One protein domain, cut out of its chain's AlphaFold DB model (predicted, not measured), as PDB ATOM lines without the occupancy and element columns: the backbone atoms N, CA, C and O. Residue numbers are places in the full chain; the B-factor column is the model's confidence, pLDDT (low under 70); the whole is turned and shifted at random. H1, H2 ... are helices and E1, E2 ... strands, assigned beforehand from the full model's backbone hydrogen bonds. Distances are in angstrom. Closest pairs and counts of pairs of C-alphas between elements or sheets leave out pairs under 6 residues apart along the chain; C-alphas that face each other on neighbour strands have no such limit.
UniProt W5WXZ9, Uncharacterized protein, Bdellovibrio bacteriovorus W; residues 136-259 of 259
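AT A GLANCE: This is residues 136 to 259 of the 259 residues of an uncharacterized protein of Bdellovibrio bacteriovorus W (UniProt W5WXZ9). Two antiparallel four-stranded sheets stand face to face as a sandwich, E2 E1 E8 E7 on one side and E3 E4 E5 E6 on the other, their strands crossed at 35 degrees. Along one edge E6 and E7 come together, while near the opposite edges, E2 and E3, the short helices H1 and H2 sit at the two ends. The printed part has 124 residues with eight named strands and two named helices, in the order E1 E2 H1 E3 H2 E4 E5 E6 E7 E8, and is mostly strand. It is compact, with a radius of gyration of the C-alphas of 14.6 A, yet elongated, spanning 44 by 28 by 24 A.

IN THESE COORDINATES: E1, residues 136 to 143, begins with C-alpha 136 at (-13.298, -2.731, 4.688) and is 23.1 A long. E2, residues 146 to 152, is 20.0 A long. H1, residues 154 to 160, precedes E3, residues 172 to 175, and H2, residues 178 to 184. E4, residues 187 to 196, is 30.1 A long and E5, residues 207 to 216, 29.2 A. E6 is residues 223 to 227. E7, residues 236 to 245, is 27.2 A long. E8, residues 248 to 258, is 33.1 A long and ends with C-alpha 258 at (-7.962, -6.159, 4.423).

HOW THE PARTS SIT: In the first sheet, the hairpin E1 and E2 has N 141 and O 148 at 2.9 A, within hydrogen-bond range. E8 is the antiparallel neighbour of E1, with N 138 and O 255 at 2.9 A, and of E7, with N 252 and O 241 at 2.9 A. In the second sheet, N 174 and O 190 of E3 and E4 are 2.8 A apart. E4, E5 and E6 form a meander, each strand the antiparallel neighbour of the one before, with N 191 and O 212 at 2.9 A and N 213 and O 226 at 2.9 A. Both sheets are strongly twisted. Between them, the closest C-alphas of E6 and E7, Leu 225 and Ala 243, are 5.7 A apart. H1 and H2 are on one face of the first sheet, in two layers. H2 has a height over that sheet of 9.1 A and runs along E1, at 8 degrees on the local plane. H1 is also on the second sheet, over none of its strands. H2 has every O i to N i+4 pair within hydrogen-bond range; H1 has 1 of 3, and 2 of 4 O i to N i+3 pairs.

THE WHOLE: The two C-alphas farthest apart, those of Arg 183 and Asp 199, are 44.9 A apart. The printed part has no cut. The link from H1 to E3, with 11 residues, is long. Mean pLDDT of the printed part is 78.5; 39 residues are under 70, among them 154 to 172 and 193 to 201.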
ATOM      1  N   GLU A 136     -12.394  -3.620   3.976       87.69
ATOM      2  CA  GLU A 136     -13.298  -2.731   4.688       87.69
ATOM      3  C   GLU A 136     -12.693  -1.322   4.697       87.69
ATOM      4  O   GLU A 136     -11.531  -1.135   5.073       87.69
ATOM      5  N   ILE A 137     -13.491  -0.325   4.312       88.94
ATOM      6  CA  ILE A 137     -13.157   1.084   4.501       88.94
ATOM      7  C   ILE A 137     -13.886   1.573   5.742       88.94
ATOM      8  O   ILE A 137     -15.116   1.543   5.802       88.94
ATOM      9  N   LYS A 138     -13.127   2.072   6.713       93.50
ATOM     10  CA  LYS A 138     -13.667   2.737   7.894       93.50
ATOM     11  C   LYS A 138     -13.295   4.207   7.858       93.50
ATOM     12  O   LYS A 138     -12.143   4.562   7.649       93.50
ATOM     13  N   THR A 139     -14.264   5.064   8.118       95.06
ATOM     14  CA  THR A 139     -14.063   6.505   8.233       95.06
ATOM     15  C   THR A 139     -14.428   6.990   9.623       95.06
ATOM     16  O   THR A 139     -15.285   6.410  10.292       95.06
ATOM     17  N   VAL A 140     -13.763   8.051  10.067       97.62
ATOM     18  CA  VAL A 140     -14.157   8.830  11.242       97.62
ATOM     19  C   VAL A 140     -14.325  10.264  10.783       97.62
ATOM     20  O   VAL A 140     -13.343  10.908  10.421       97.62
ATOM     21  N   TRP A 141     -15.566  10.725  10.770       97.38
ATOM     22  CA  TRP A 141     -15.960  12.072  10.384       97.38
ATOM     23  C   TRP A 141     -16.121  12.912  11.633       97.38
ATOM     24  O   TRP A 141     -16.753  12.441  12.573       97.38
ATOM     25  N   CYS A 142     -15.600  14.132  11.642       97.44
ATOM     26  CA  CYS A 142     -15.830  15.080  12.720       97.44
ATOM     27  C   CYS A 142     -16.237  16.442  12.162       97.44
ATOM     28  O   CYS A 142     -15.628  16.921  11.205       97.44
ATOM     29  N   VAL A 143     -17.228  17.068  12.796       96.62
ATOM     30  CA  VAL A 143     -17.525  18.499  12.667       96.62
ATOM     31  C   VAL A 143     -17.288  19.120  14.037       96.62
ATOM     32  O   VAL A 143     -17.912  18.725  15.022       96.62
ATOM     33  N   GLU A 144     -16.325  20.033  14.120       95.31
ATOM     34  CA  GLU A 144     -15.736  20.502  15.373       95.31
ATOM     35  C   GLU A 144     -15.278  19.328  16.257       95.31
ATOM     36  O   GLU A 144     -14.334  18.613  15.922       95.31
ATOM     37  N   THR A 145     -15.954  19.106  17.387       94.62
ATOM     38  CA  THR A 145     -15.666  18.024  18.337       94.62
ATOM     39  C   THR A 145     -16.643  16.849  18.235       94.62
ATOM     40  O   THR A 145     -16.501  15.878  18.975       94.62
ATOM     41  N   ASP A 146     -17.663  16.936  17.379       97.00
ATOM     42  CA  ASP A 146     -18.682  15.901  17.203       97.00
ATOM     43  C   ASP A 146     -18.245  14.916  16.118       97.00
ATOM     44  O   ASP A 146     -18.166  15.280  14.946       97.00
ATOM     45  N   CYS A 147     -17.952  13.676  16.518       97.25
ATOM     46  CA  CYS A 147     -17.377  12.661  15.644       97.25
ATOM     47  C   CYS A 147     -18.269  11.425  15.502       97.25
ATOM     48  O   CYS A 147     -18.757  10.873  16.488       97.25
ATOM     49  N   VAL A 148     -18.390  10.917  14.276       97.50
ATOM     50  CA  VAL A 148     -19.130   9.695  13.950       97.50
ATOM     51  C   VAL A 148     -18.264   8.785  13.080       97.50
ATOM     52  O   VAL A 148     -17.613   9.224  12.133       97.50
ATOM     53  N   SER A 149     -18.232   7.497  13.424       95.88
ATOM     54  CA  SER A 149     -17.546   6.477  12.628       95.88
ATOM     55  C   SER A 149     -18.518   5.781  11.685       95.88
ATOM     56  O   SER A 149     -19.622   5.433  12.096       95.88
ATOM     57  N   GLN A 150     -18.077   5.502  10.463       93.69
ATOM     58  CA  GLN A 150     -18.859   4.779   9.464       93.69
ATOM     59  C   GLN A 150     -17.976   3.762   8.741       93.69
ATOM     60  O   GLN A 150     -16.865   4.090   8.323       93.69
ATOM     61  N   SER A 151     -18.470   2.533   8.608       91.44
ATOM     62  CA  SER A 151     -17.847   1.489   7.790       91.44
ATOM     63  C   SER A 151     -18.635   1.321   6.495       91.44
ATOM     64  O   SER A 151     -19.866   1.342   6.513       91.44
ATOM     65  N   TYR A 152     -17.928   1.123   5.388       86.25
ATOM     66  CA  TYR A 152     -18.517   0.877   4.073       86.25
ATOM     67  C   TYR A 152     -18.304  -0.579   3.660       86.25
ATOM     68  O   TYR A 152     -17.245  -1.176   3.895       86.25
ATOM     69  N   LEU A 153     -19.349  -1.164   3.072       73.50
ATOM     70  CA  LEU A 153     -19.389  -2.582   2.715       73.50
ATOM     71  C   LEU A 153     -18.458  -2.893   1.531       73.50
ATOM     72  O   LEU A 153     -18.225  -2.015   0.703       73.50
ATOM     73  N   PRO A 154     -18.001  -4.152   1.373       67.44
ATOM     74  CA  PRO A 154     -17.110  -4.555   0.280       67.44
ATOM     75  C   PRO A 154     -17.561  -4.105  -1.118       67.44
ATOM     76  O   PRO A 154     -16.737  -3.629  -1.886       67.44
ATOM     77  N   LEU A 155     -18.867  -4.144  -1.413       62.53
ATOM     78  CA  LEU A 155     -19.430  -3.680  -2.691       62.53
ATOM     79  C   LEU A 155     -19.227  -2.168  -2.922       62.53
ATOM     80  O   LEU A 155     -19.021  -1.722  -4.044       62.53
ATOM     81  N   GLN A 156     -19.271  -1.363  -1.859       63.75
ATOM     82  CA  GLN A 156     -18.976   0.073  -1.926       63.75
ATOM     83  C   GLN A 156     -17.463   0.319  -2.060       63.75
ATOM     84  O   GLN A 156     -17.046   1.337  -2.606       63.75
ATOM     85  N   ASN A 157     -16.644  -0.640  -1.619       65.50
ATOM     86  CA  ASN A 157     -15.183  -0.577  -1.651       65.50
ATOM     87  C   ASN A 157     -14.599  -1.025  -2.998       65.50
ATOM     88  O   ASN A 157     -13.467  -0.657  -3.312       65.50
ATOM     89  N   GLU A 158     -15.367  -1.750  -3.824       63.81
ATOM     90  CA  GLU A 158     -15.001  -2.078  -5.211       63.81
ATOM     91  C   GLU A 158     -14.636  -0.821  -6.013       63.81
ATOM     92  O   GLU A 158     -13.811  -0.892  -6.917       63.81
ATOM     93  N   GLN A 159     -15.143   0.354  -5.626       64.12
ATOM     94  CA  GLN A 159     -14.796   1.650  -6.219       64.12
ATOM     95  C   GLN A 159     -13.305   2.019  -6.089       64.12
ATOM     96  O   GLN A 159     -12.792   2.760  -6.924       64.12
ATOM     97  N   LEU A 160     -12.577   1.492  -5.094       65.81
ATOM     98  CA  LEU A 160     -11.118   1.669  -5.007       65.81
ATOM     99  C   LEU A 160     -10.343   0.763  -5.978       65.81
ATOM    100  O   LEU A 160      -9.186   1.043  -6.289       65.81
ATOM    101  N   PHE A 161     -10.978  -0.305  -6.465       62.41
ATOM    102  CA  PHE A 161     -10.346  -1.354  -7.269       62.41
ATOM    103  C   PHE A 161     -10.939  -1.501  -8.671       62.41
ATOM    104  O   PHE A 161     -10.482  -2.360  -9.427       62.41
ATOM    105  N   ASN A 162     -11.954  -0.707  -9.030       53.53
ATOM    106  CA  ASN A 162     -12.684  -0.882 -10.279       53.53
ATOM    107  C   ASN A 162     -11.847  -0.414 -11.477       53.53
ATOM    108  O   ASN A 162     -11.883   0.738 -11.900       53.53
ATOM    109  N   LEU A 163     -11.077  -1.357 -12.010       50.06
ATOM    110  CA  LEU A 163     -10.164  -1.216 -13.140       50.06
ATOM    111  C   LEU A 163     -10.730  -1.799 -14.442       50.06
ATOM    112  O   LEU A 163     -10.008  -1.904 -15.433       50.06
ATOM    113  N   ASN A 164     -12.003  -2.204 -14.457       37.97
ATOM    114  CA  ASN A 164     -12.567  -2.976 -15.568       37.97
ATOM    115  C   ASN A 164     -12.967  -2.157 -16.794       37.97
ATOM    116  O   ASN A 164     -13.476  -2.698 -17.772       37.97
ATOM    117  N   THR A 165     -12.693  -0.861 -16.806       34.62
ATOM    118  CA  THR A 165     -12.658  -0.146 -18.068       34.62
ATOM    119  C   THR A 165     -11.294   0.471 -18.138       34.62
ATOM    120  O   THR A 165     -10.935   1.287 -17.296       34.62
ATOM    121  N   GLY A 166     -10.536   0.162 -19.184       34.28
ATOM    122  CA  GLY A 166      -9.353   0.957 -19.450       34.28
ATOM    123  C   GLY A 166      -9.683   2.449 -19.586       34.28
ATOM    124  O   GLY A 166      -8.746   3.176 -19.861       34.28
ATOM    125  N   VAL A 167     -10.962   2.902 -19.535       32.91
ATOM    126  CA  VAL A 167     -11.435   4.182 -20.087       32.91
ATOM    127  C   VAL A 167     -11.909   5.253 -19.143       32.91
ATOM    128  O   VAL A 167     -11.818   6.433 -19.483       32.91
ATOM    129  N   GLN A 168     -12.434   4.873 -17.997       34.28
ATOM    130  CA  GLN A 168     -13.122   5.810 -17.136       34.28
ATOM    131  C   GLN A 168     -12.568   5.633 -15.733       34.28
ATOM    132  O   GLN A 168     -12.716   4.570 -15.137       34.28
ATOM    133  N   VAL A 169     -11.944   6.680 -15.196       39.06
ATOM    134  CA  VAL A 169     -12.003   6.913 -13.756       39.06
ATOM    135  C   VAL A 169     -13.463   6.960 -13.399       39.06
ATOM    136  O   VAL A 169     -14.225   7.845 -13.790       39.06
ATOM    137  N   GLN A 170     -13.848   5.941 -12.665       41.75
ATOM    138  CA  GLN A 170     -15.034   6.027 -11.866       41.75
ATOM    139  C   GLN A 170     -14.597   6.658 -10.557       41.75
ATOM    140  O   GLN A 170     -13.809   6.083  -9.805       41.75
ATOM    141  N   GLY A 171     -15.073   7.879 -10.336       53.88
ATOM    142  CA  GLY A 171     -15.026   8.481  -9.022       53.88
ATOM    143  C   GLY A 171     -15.857   7.628  -8.068       53.88
ATOM    144  O   GLY A 171     -17.037   7.383  -8.325       53.88
ATOM    145  N   GLY A 172     -15.246   7.149  -6.988       64.81
ATOM    146  CA  GLY A 172     -15.991   6.624  -5.851       64.81
ATOM    147  C   GLY A 172     -16.519   7.780  -5.012       64.81
ATOM    148  O   GLY A 172     -15.900   8.841  -4.976       64.81
ATOM    149  N   SER A 173     -17.656   7.610  -4.340       76.69
ATOM    150  CA  SER A 173     -18.146   8.603  -3.379       76.69
ATOM    151  C   SER A 173     -18.689   7.904  -2.145       76.69
ATOM    152  O   SER A 173     -19.655   7.147  -2.219       76.69
ATOM    153  N   PHE A 174     -18.082   8.204  -1.004       86.25
ATOM    154  CA  PHE A 174     -18.494   7.731   0.307       86.25
ATOM    155  C   PHE A 174     -19.268   8.851   0.995       86.25
ATOM    156  O   PHE A 174     -18.697   9.889   1.335       86.25
ATOM    157  N   GLU A 175     -20.577   8.679   1.154       90.00
ATOM    158  CA  GLU A 175     -21.400   9.654   1.874       90.00
ATOM    159  C   GLU A 175     -21.017   9.672   3.351       90.00
ATOM    160  O   GLU A 175     -20.848   8.615   3.963       90.00
ATOM    161  N   GLY A 176     -20.876  10.874   3.909       90.75
ATOM    162  CA  GLY A 176     -20.672  11.051   5.335       90.75
ATOM    163  C   GLY A 176     -21.928  10.691   6.148       90.75
ATOM    164  O   GLY A 176     -23.015  10.527   5.588       90.75
ATOM    165  N   PRO A 177     -21.805  10.591   7.481       93.25
ATOM    166  CA  PRO A 177     -22.896  10.182   8.356       93.25
ATOM    167  C   PRO A 177     -24.064  11.172   8.343       93.25
ATOM    168  O   PRO A 177     -23.889  12.365   8.608       93.25
ATOM    169  N   SER A 178     -25.276  10.660   8.118       92.31
ATOM    170  CA  SER A 178     -26.521  11.446   8.113       92.31
ATOM    171  C   SER A 178     -26.773  12.191   9.432       92.31
ATOM    172  O   SER A 178     -27.415  13.237   9.469       92.31
ATOM    173  N   GLU A 179     -26.235  11.670  10.528       95.06
ATOM    174  CA  GLU A 179     -26.342  12.224  11.865       95.06
ATOM    175  C   GLU A 179     -25.583  13.547  12.003       95.06
ATOM    176  O   GLU A 179     -26.035  14.435  12.728       95.06
ATOM    177  N   LEU A 180     -24.452  13.697  11.301       93.50
ATOM    178  CA  LEU A 180     -23.716  14.961  11.249       93.50
ATOM    179  C   LEU A 180     -24.454  15.982  10.378       93.50
ATOM    180  O   LEU A 180     -24.537  17.149  10.757       93.50
ATOM    181  N   GLU A 181     -25.070  15.543   9.277       92.56
ATOM    182  CA  GLU A 181     -25.904  16.412   8.439       92.56
ATOM    183  C   GLU A 181     -27.100  16.969   9.221       92.56
ATOM    184  O   GLU A 181     -27.343  18.174   9.200       92.56
ATOM    185  N   GLN A 182     -27.806  16.128   9.983       93.06
ATOM    186  CA  GLN A 182     -28.959  16.552  10.787       93.06
ATOM    187  C   GLN A 182     -28.595  17.559  11.884       93.06
ATOM    188  O   GLN A 182     -29.395  18.445  12.186       93.06
ATOM    189  N   ARG A 183     -27.414  17.422  12.502       93.94
ATOM    190  CA  ARG A 183     -26.993  18.277  13.624       93.94
ATOM    191  C   ARG A 183     -26.323  19.572  13.184       93.94
ATOM    192  O   ARG A 183     -26.569  20.605  13.797       93.94
ATOM    193  N   HIS A 184     -25.504  19.519  12.136       93.19
ATOM    194  CA  HIS A 184     -24.673  20.650  11.702       93.19
ATOM    195  C   HIS A 184     -25.177  21.314  10.419       93.19
ATOM    196  O   HIS A 184     -24.692  22.377  10.037       93.19
ATOM    197  N   GLY A 185     -26.159  20.710   9.741       91.00
ATOM    198  CA  GLY A 185     -26.668  21.197   8.458       91.00
ATOM    199  C   GLY A 185     -25.638  21.101   7.331       91.00
ATOM    200  O   GLY A 185     -25.708  21.872   6.373       91.00
ATOM    201  N   LEU A 186     -24.659  20.202   7.464       90.31
ATOM    202  CA  LEU A 186     -23.569  20.001   6.512       90.31
ATOM    203  C   LEU A 186     -23.675  18.606   5.907       90.31
ATOM    204  O   LEU A 186     -23.499  17.606   6.599       90.31
ATOM    205  N   LYS A 187     -23.914  18.534   4.600       92.19
ATOM    206  CA  LYS A 187     -23.820  17.283   3.857       92.19
ATOM    207  C   LYS A 187     -22.377  17.093   3.409       92.19
ATOM    208  O   LYS A 187     -21.855  17.919   2.662       92.19
ATOM    209  N   LEU A 188     -21.749  16.015   3.867       92.81
ATOM    210  CA  LEU A 188     -20.343  15.703   3.617       92.81
ATOM    211  C   LEU A 188     -20.215  14.443   2.763       92.81
ATOM    212  O   LEU A 188     -21.020  13.518   2.881       92.81
ATOM    213  N   SER A 189     -19.184  14.382   1.932       91.75
ATOM    214  CA  SER A 189     -18.798  13.153   1.246       91.75
ATOM    215  C   SER A 189     -17.301  13.111   0.968       91.75
ATOM    216  O   SER A 189     -16.604  14.127   0.986       91.75
ATOM    217  N   LEU A 190     -16.787  11.904   0.756       88.94
ATOM    218  CA  LEU A 190     -15.409  11.656   0.366       88.94
ATOM    219  C   LEU A 190     -15.442  11.083  -1.038       88.94
ATOM    220  O   LEU A 190     -15.859   9.944  -1.229       88.94
ATOM    221  N   SER A 191     -15.006  11.862  -2.016       83.25
ATOM    222  CA  SER A 191     -14.827  11.354  -3.369       83.25
ATOM    223  C   SER A 191     -13.428  10.767  -3.520       83.25
ATOM    224  O   SER A 191     -12.479  11.267  -2.916       83.25
ATOM    225  N   SER A 192     -13.275   9.707  -4.305       74.50
ATOM    226  CA  SER A 192     -11.978   9.084  -4.564       74.50
ATOM    227  C   SER A 192     -11.748   8.860  -6.048       74.50
ATOM    228  O   SER A 192     -12.669   8.542  -6.793       74.50
ATOM    229  N   ILE A 193     -10.494   8.994  -6.466       68.88
ATOM    230  CA  ILE A 193     -10.016   8.557  -7.776       68.88
ATOM    231  C   ILE A 193      -8.884   7.567  -7.533       68.88
ATOM    232  O   ILE A 193      -7.940   7.901  -6.817       68.88
ATOM    233  N   SER A 194      -8.971   6.375  -8.123       67.31
ATOM    234  CA  SER A 194      -8.035   5.271  -7.872       67.31
ATOM    235  C   SER A 194      -7.364   4.768  -9.150       67.31
ATOM    236  O   SER A 194      -7.932   4.854 -10.237       67.31
ATOM    237  N   TYR A 195      -6.154   4.231  -9.008       61.22
ATOM    238  CA  TYR A 195      -5.260   3.842 -10.098       61.22
ATOM    239  C   TYR A 195      -4.594   2.504  -9.811       61.22
ATOM    240  O   TYR A 195      -4.171   2.263  -8.679       61.22
ATOM    241  N   ARG A 196      -4.390   1.683 -10.849       64.75
ATOM    242  CA  ARG A 196      -3.496   0.516 -10.787       64.75
ATOM    243  C   ARG A 196      -2.061   0.930 -11.087       64.75
ATOM    244  O   ARG A 196      -1.797   1.510 -12.134       64.75
ATOM    245  N   LEU A 197      -1.144   0.563 -10.203       56.97
ATOM    246  CA  LEU A 197       0.296   0.785 -10.330       56.97
ATOM    247  C   LEU A 197       1.026  -0.402 -10.968       56.97
ATOM    248  O   LEU A 197       2.019  -0.210 -11.660       56.97
ATOM    249  N   THR A 198       0.567  -1.632 -10.713       55.00
ATOM    250  CA  THR A 198       1.250  -2.862 -11.159       55.00
ATOM    251  C   THR A 198       0.257  -3.922 -11.619       55.00
ATOM    252  O   THR A 198      -0.921  -3.863 -11.285       55.00
ATOM    253  N   ASP A 199       0.727  -4.931 -12.345       57.31
ATOM    254  CA  ASP A 199      -0.050  -6.098 -12.778       57.31
ATOM    255  C   ASP A 199      -0.407  -7.079 -11.640       57.31
ATOM    256  O   ASP A 199      -1.238  -7.968 -11.828       57.31
ATOM    257  N   LYS A 200       0.148  -6.900 -10.432       63.59
ATOM    258  CA  LYS A 200      -0.128  -7.727  -9.243       63.59
ATOM    259  C   LYS A 200      -1.449  -7.343  -8.565       63.59
ATOM    260  O   LYS A 200      -1.471  -6.950  -7.401       63.59
ATOM    261  N   THR A 201      -2.563  -7.474  -9.279       68.50
ATOM    262  CA  THR A 201      -3.895  -6.970  -8.880       68.50
ATOM    263  C   THR A 201      -4.451  -7.539  -7.572       68.50
ATOM    264  O   THR A 201      -5.348  -6.934  -6.992       68.50
ATOM    265  N   HIS A 202      -3.921  -8.657  -7.079       74.25
ATOM    266  CA  HIS A 202      -4.274  -9.258  -5.788       74.25
ATOM    267  C   HIS A 202      -3.642  -8.553  -4.566       74.25
ATOM    268  O   HIS A 202      -3.982  -8.873  -3.421       74.25
ATOM    269  N   LEU A 203      -2.700  -7.626  -4.773       73.56
ATOM    270  CA  LEU A 203      -2.042  -6.862  -3.709       73.56
ATOM    271  C   LEU A 203      -2.706  -5.497  -3.535       73.56
ATOM    272  O   LEU A 203      -2.940  -4.796  -4.512       73.56
ATOM    273  N   LEU A 204      -2.944  -5.083  -2.289       75.56
ATOM    274  CA  LEU A 204      -3.473  -3.747  -1.982       75.56
ATOM    275  C   LEU A 204      -2.523  -2.642  -2.480       75.56
ATOM    276  O   LEU A 204      -2.950  -1.686  -3.114       75.56
ATOM    277  N   GLU A 205      -1.218  -2.847  -2.306       72.62
ATOM    278  CA  GLU A 205      -0.148  -1.943  -2.748       72.62
ATOM    279  C   GLU A 205      -0.048  -1.792  -4.274       72.62
ATOM    280  O   GLU A 205       0.636  -0.895  -4.766       72.62
ATOM    281  N   ALA A 206      -0.730  -2.642  -5.052       64.50
ATOM    282  CA  ALA A 206      -0.812  -2.477  -6.498       64.50
ATOM    283  C   ALA A 206      -1.713  -1.304  -6.911       64.50
ATOM    284  O   ALA A 206      -1.852  -1.057  -8.108       64.50
ATOM    285  N   TYR A 207      -2.306  -0.588  -5.954       71.75
ATOM    286  CA  TYR A 207      -3.250   0.492  -6.186       71.75
ATOM    287  C   TYR A 207      -2.821   1.774  -5.470       71.75
ATOM    288  O   TYR A 207      -2.179   1.748  -4.419       71.75
ATOM    289  N   SER A 208      -3.215   2.916  -6.027       66.69
ATOM    290  CA  SER A 208      -3.117   4.219  -5.364       66.69
ATOM    291  C   SER A 208      -4.399   5.010  -5.542       66.69
ATOM    292  O   SER A 208      -5.092   4.822  -6.536       66.69
ATOM    293  N   SER A 209      -4.692   5.914  -4.611       72.31
ATOM    294  CA  SER A 209      -5.881   6.756  -4.665       72.31
ATOM    295  C   SER A 209      -5.586   8.193  -4.251       72.31
ATOM    296  O   SER A 209      -4.698   8.471  -3.445       72.31
ATOM    297  N   VAL A 210      -6.360   9.116  -4.812       67.94
ATOM    298  CA  VAL A 210      -6.505  10.495  -4.343       67.94
ATOM    299  C   VAL A 210      -7.905  10.638  -3.774       67.94
ATOM    300  O   VAL A 210      -8.864  10.161  -4.379       67.94
ATOM    301  N   PHE A 211      -8.022  11.316  -2.640       77.44
ATOM    302  CA  PHE A 211      -9.287  11.572  -1.973       77.44
ATOM    303  C   PHE A 211      -9.597  13.063  -1.957       77.44
ATOM    304  O   PHE A 211      -8.706  13.899  -1.789       77.44
ATOM    305  N   TYR A 212     -10.875  13.384  -2.096       79.00
ATOM    306  CA  TYR A 212     -11.412  14.733  -2.086       79.00
ATOM    307  C   TYR A 212     -12.488  14.807  -1.017       79.00
ATOM    308  O   TYR A 212     -13.494  14.102  -1.090       79.00
ATOM    309  N   LEU A 213     -12.268  15.652  -0.017       86.75
ATOM    310  CA  LEU A 213     -13.309  15.984   0.939       86.75
ATOM    311  C   LEU A 213     -14.233  16.988   0.265       86.75
ATOM    312  O   LEU A 213     -13.799  18.070  -0.134       86.75
ATOM    313  N   MET A 214     -15.493  16.611   0.156       89.38
ATOM    314  CA  MET A 214     -16.544  17.386  -0.468       89.38
ATOM    315  C   MET A 214     -17.571  17.763   0.600       89.38
ATOM    316  O   MET A 214     -17.849  16.985   1.517       89.38
ATOM    317  N   GLY A 215     -18.145  18.955   0.491       89.06
ATOM    318  CA  GLY A 215     -19.167  19.403   1.423       89.06
ATOM    319  C   GLY A 215     -20.153  20.363   0.790       89.06
ATOM    320  O   GLY A 215     -19.850  21.062  -0.171       89.06
ATOM    321  N   SER A 216     -21.361  20.390   1.334       90.44
ATOM    322  CA  SER A 216     -22.353  21.411   1.030       90.44
ATOM    323  C   SER A 216     -23.093  21.764   2.301       90.44
ATOM    324  O   SER A 216     -23.416  20.906   3.120       90.44
ATOM    325  N   ALA A 217     -23.368  23.047   2.464       80.75
ATOM    326  CA  ALA A 217     -24.101  23.524   3.617       80.75
ATOM    327  C   ALA A 217     -25.560  23.874   3.293       80.75
ATOM    328  O   ALA A 217     -26.294  24.224   4.211       80.75
ATOM    329  N   HIS A 218     -25.941  23.821   2.006       66.31
ATOM    330  CA  HIS A 218     -27.292  23.903   1.439       66.31
ATOM    331  C   HIS A 218     -27.331  23.075   0.138       66.31
ATOM    332  O   HIS A 218     -26.349  23.027  -0.597       66.31
ATOM    333  N   SER A 219     -28.460  22.418  -0.132       60.22
ATOM    334  CA  SER A 219     -28.606  21.250  -1.020       60.22
ATOM    335  C   SER A 219     -28.381  21.459  -2.527       60.22
ATOM    336  O   SER A 219     -28.666  20.549  -3.303       60.22
ATOM    337  N   SER A 220     -27.888  22.614  -2.975       59.50
ATOM    338  CA  SER A 220     -27.764  22.911  -4.408       59.50
ATOM    339  C   SER A 220     -26.346  22.826  -4.972       59.50
ATOM    340  O   SER A 220     -26.221  22.668  -6.185       59.50
ATOM    341  N   PHE A 221     -25.285  22.896  -4.159       65.38
ATOM    342  CA  PHE A 221     -23.922  22.770  -4.684       65.38
ATOM    343  C   PHE A 221     -22.963  22.143  -3.673       65.38
ATOM    344  O   PHE A 221     -22.772  22.668  -2.577       65.38
ATOM    345  N   THR A 222     -22.356  21.024  -4.065       78.62
ATOM    346  CA  THR A 222     -21.270  20.384  -3.323       78.62
ATOM    347  C   THR A 222     -19.949  20.939  -3.820       78.62
ATOM    348  O   THR A 222     -19.619  20.798  -4.995       78.62
ATOM    349  N   GLU A 223     -19.191  21.566  -2.928       79.44
ATOM    350  CA  GLU A 223     -17.871  22.100  -3.230       79.44
ATOM    351  C   GLU A 223     -16.764  21.199  -2.684       79.44
ATOM    352  O   GLU A 223     -16.949  20.426  -1.738       79.44
ATOM    353  N   LYS A 224     -15.592  21.305  -3.303       82.44
ATOM    354  CA  LYS A 224     -14.382  20.630  -2.850       82.44
ATOM    355  C   LYS A 224     -13.734  21.439  -1.736       82.44
ATOM    356  O   LYS A 224     -13.302  22.564  -1.962       82.44
ATOM    357  N   LEU A 225     -13.608  20.824  -0.567       80.31
ATOM    358  CA  LEU A 225     -13.074  21.446   0.642       80.31
ATOM    359  C   LEU A 225     -11.586  21.144   0.852       80.31
ATOM    360  O   LEU A 225     -10.820  22.021   1.236       80.31
ATOM    361  N   ALA A 226     -11.167  19.903   0.597       70.31
ATOM    362  CA  ALA A 226      -9.775  19.479   0.730       70.31
ATOM    363  C   ALA A 226      -9.438  18.326  -0.218       70.31
ATOM    364  O   ALA A 226     -10.315  17.690  -0.806       70.31
ATOM    365  N   GLN A 227      -8.144  18.052  -0.367       77.56
ATOM    366  CA  GLN A 227      -7.622  16.982  -1.208       77.56
ATOM    367  C   GLN A 227      -6.404  16.322  -0.552       77.56
ATOM    368  O   GLN A 227      -5.556  17.014   0.006       77.56
ATOM    369  N   SER A 228      -6.290  14.999  -0.683       64.56
ATOM    370  CA  SER A 228      -5.088  14.255  -0.296       64.56
ATOM    371  C   SER A 228      -4.009  14.333  -1.379       64.56
ATOM    372  O   SER A 228      -4.278  14.582  -2.559       64.56
ATOM    373  N   SER A 229      -2.771  14.012  -1.016       51.59
ATOM    374  CA  SER A 229      -1.786  13.583  -2.010       51.59
ATOM    375  C   SER A 229      -2.229  12.278  -2.695       51.59
ATOM    376  O   SER A 229      -3.206  11.648  -2.284       51.59
ATOM    377  N   VAL A 230      -1.514  11.848  -3.738       60.69
ATOM    378  CA  VAL A 230      -1.673  10.475  -4.244       60.69
ATOM    379  C   VAL A 230      -1.097   9.543  -3.184       60.69
ATOM    380  O   VAL A 230       0.047   9.725  -2.763       60.69
ATOM    381  N   LEU A 231      -1.895   8.586  -2.726       58.66
ATOM    382  CA  LEU A 231      -1.539   7.674  -1.645       58.66
ATOM    383  C   LEU A 231      -1.626   6.242  -2.150       58.66
ATOM    384  O   LEU A 231      -2.648   5.836  -2.697       58.66
ATOM    385  N   GLN A 232      -0.559   5.472  -1.966       70.00
ATOM    386  CA  GLN A 232      -0.602   4.033  -2.198       70.00
ATOM    387  C   GLN A 232      -1.538   3.386  -1.173       70.00
ATOM    388  O   GLN A 232      -1.488   3.731   0.009       70.00
ATOM    389  N   LEU A 233      -2.409   2.474  -1.616       77.50
ATOM    390  CA  LEU A 233      -3.314   1.791  -0.699       77.50
ATOM    391  C   LEU A 233      -2.516   0.852   0.211       77.50
ATOM    392  O   LEU A 233      -1.722   0.033  -0.252       77.50
ATOM    393  N   GLN A 234      -2.766   0.962   1.511       81.00
ATOM    394  CA  GLN A 234      -2.156   0.156   2.565       81.00
ATOM    395  C   GLN A 234      -3.143   0.004   3.726       81.00
ATOM    396  O   GLN A 234      -4.060   0.816   3.871       81.00
ATOM    397  N   GLU A 235      -2.973  -1.034   4.545       88.44
ATOM    398  CA  GLU A 235      -3.784  -1.202   5.753       88.44
ATOM    399  C   GLU A 235      -3.461  -0.134   6.808       88.44
ATOM    400  O   GLU A 235      -2.331   0.339   6.923       88.44
ATOM    401  N   GLY A 236      -4.454   0.211   7.623       91.81
ATOM    402  CA  GLY A 236      -4.346   1.227   8.665       91.81
ATOM    403  C   GLY A 236      -4.873   2.589   8.221       91.81
ATOM    404  O   GLY A 236      -5.749   2.678   7.363       91.81
ATOM    405  N   LEU A 237      -4.388   3.653   8.869       91.56
ATOM    406  CA  LEU A 237      -4.749   5.031   8.528       91.56
ATOM    407  C   LEU A 237      -4.131   5.388   7.175       91.56
ATOM    408  O   LEU A 237      -2.912   5.466   7.054       91.56
ATOM    409  N   LEU A 238      -4.979   5.637   6.184       86.00
ATOM    410  CA  LEU A 238      -4.544   6.004   4.844       86.00
ATOM    411  C   LEU A 238      -4.416   7.520   4.687       86.00
ATOM    412  O   LEU A 238      -3.407   8.001   4.183       86.00
ATOM    413  N   SER A 239      -5.434   8.274   5.108       85.25
ATOM    414  CA  SER A 239      -5.470   9.727   4.938       85.25
ATOM    415  C   SER A 239      -6.245  10.403   6.057       85.25
ATOM    416  O   SER A 239      -7.210   9.853   6.590       85.25
ATOM    417  N   GLU A 240      -5.863  11.640   6.344       93.19
ATOM    418  CA  GLU A 240      -6.645  12.589   7.124       93.19
ATOM    419  C   GLU A 240      -6.823  13.854   6.288       93.19
ATOM    420  O   GLU A 240      -5.848  14.425   5.802       93.19
ATOM    421  N   LEU A 241      -8.072  14.256   6.071       87.56
ATOM    422  CA  LEU A 241      -8.415  15.496   5.386       87.56
ATOM    423  C   LEU A 241      -9.087  16.425   6.377       87.56
ATOM    424  O   LEU A 241      -9.943  15.988   7.144       87.56
ATOM    425  N   GLN A 242      -8.704  17.694   6.338       93.88
ATOM    426  CA  GLN A 242      -9.257  18.737   7.188       93.88
ATOM    427  C   GLN A 242      -9.594  19.950   6.332       93.88
ATOM    428  O   GLN A 242      -8.868  20.269   5.389       93.88
ATOM    429  N   ALA A 243     -10.697  20.611   6.653       90.56
ATOM    430  CA  ALA A 243     -11.130  21.832   5.994       90.56
ATOM    431  C   ALA A 243     -12.040  22.644   6.916       90.56
ATOM    432  O   ALA A 243     -12.409  22.191   7.998       90.56
ATOM    433  N   THR A 244     -12.452  23.819   6.453       92.12
ATOM    434  CA  THR A 244     -13.459  24.640   7.125       92.12
ATOM    435  C   THR A 244     -14.600  24.919   6.152       92.12
ATOM    436  O   THR A 244     -14.353  25.261   4.998       92.12
ATOM    437  N   LEU A 245     -15.846  24.785   6.609       90.31
ATOM    438  CA  LEU A 245     -17.053  25.121   5.849       90.31
ATOM    439  C   LEU A 245     -18.050  25.818   6.774       90.31
ATOM    440  O   LEU A 245     -18.377  25.285   7.828       90.31
ATOM    441  N   LYS A 246     -18.550  26.999   6.381       89.44
ATOM    442  CA  LYS A 246     -19.416  27.846   7.231       89.44
ATOM    443  C   LYS A 246     -18.863  28.022   8.653       89.44
ATOM    444  O   LYS A 246     -19.561  27.758   9.628       89.44
ATOM    445  N   ASP A 247     -17.594  28.408   8.745       91.06
ATOM    446  CA  ASP A 247     -16.884  28.616  10.013       91.06
ATOM    447  C   ASP A 247     -16.809  27.375  10.922       91.06
ATOM    448  O   ASP A 247     -16.427  27.498  12.081       91.06
ATOM    449  N   GLN A 248     -17.139  26.186  10.397       93.94
ATOM    450  CA  GLN A 248     -17.035  24.918  11.110       93.94
ATOM    451  C   GLN A 248     -15.866  24.093  10.584       93.94
ATOM    452  O   GLN A 248     -15.739  23.869   9.377       93.94
ATOM    453  N   ASN A 249     -15.020  23.615  11.488       97.06
ATOM    454  CA  ASN A 249     -13.930  22.704  11.173       97.06
ATOM    455  C   ASN A 249     -14.483  21.319  10.863       97.06
ATOM    456  O   ASN A 249     -15.217  20.735  11.655       97.06
ATOM    457  N   ILE A 250     -14.091  20.771   9.725       97.06
ATOM    458  CA  ILE A 250     -14.456  19.430   9.292       97.06
ATOM    459  C   ILE A 250     -13.180  18.616   9.196       97.06
ATOM    460  O   ILE A 250     -12.179  19.077   8.647       97.06
ATOM    461  N   SER A 251     -13.229  17.377   9.670       97.44
ATOM    462  CA  SER A 251     -12.190  16.403   9.374       97.44
ATOM    463  C   SER A 251     -12.766  15.043   9.028       97.44
ATOM    464  O   SER A 251     -13.839  14.654   9.493       97.44
ATOM    465  N   VAL A 252     -12.034  14.306   8.205       97.38
ATOM    466  CA  VAL A 252     -12.296  12.896   7.951       97.38
ATOM    467  C   VAL A 252     -10.991  12.125   7.977       97.38
ATOM    468  O   VAL A 252     -10.023  12.473   7.300       97.38
ATOM    469  N   LYS A 253     -10.972  11.056   8.770       97.50
ATOM    470  CA  LYS A 253      -9.901  10.059   8.786       97.50
ATOM    471  C   LYS A 253     -10.372   8.821   8.056       97.50
ATOM    472  O   LYS A 253     -11.446   8.313   8.361       97.50
ATOM    473  N   LEU A 254      -9.562   8.338   7.129       93.56
ATOM    474  CA  LEU A 254      -9.832   7.168   6.307       93.56
ATOM    475  C   LEU A 254      -8.908   6.024   6.717       93.56
ATOM    476  O   LEU A 254      -7.689   6.175   6.699       93.56
ATOM    477  N   PHE A 255      -9.489   4.872   7.023       93.56
ATOM    478  CA  PHE A 255      -8.784   3.651   7.376       93.56
ATOM    479  C   PHE A 255      -9.155   2.534   6.408       93.56
ATOM    480  O   PHE A 255     -10.329   2.359   6.081       93.56
ATOM    481  N   ILE A 256      -8.163   1.748   6.000       90.38
ATOM    482  CA  ILE A 256      -8.366   0.536   5.207       90.38
ATOM    483  C   ILE A 256      -7.984  -0.675   6.046       90.38
ATOM    484  O   ILE A 256      -6.961  -0.681   6.729       90.38
ATOM    485  N   LYS A 257      -8.801  -1.722   5.974       89.88
ATOM    486  CA  LYS A 257      -8.505  -3.030   6.552       89.88
ATOM    487  C   LYS A 257      -8.747  -4.103   5.502       89.88
ATOM    488  O   LYS A 257      -9.809  -4.120   4.888       89.88
ATOM    489  N   LYS A 258      -7.788  -4.997   5.294       83.94
ATOM    490  CA  LYS A 258      -7.962  -6.159   4.423       83.94
ATOM    491  C   LYS A 258      -8.778  -7.228   5.161       83.94
ATOM    492  O   LYS A 258      -8.598  -7.421   6.365       83.94
ATOM    493  N   LEU A 259      -9.706  -7.874   4.454       81.88
ATOM    494  CA  LEU A 259     -10.575  -8.936   4.981       81.88
ATOM    495  C   LEU A 259     -10.087 -10.329   4.578       81.88
ATOM    496  O   LEU A 259      -9.503 -10.464   3.476       81.88
TER     497      LEU A 259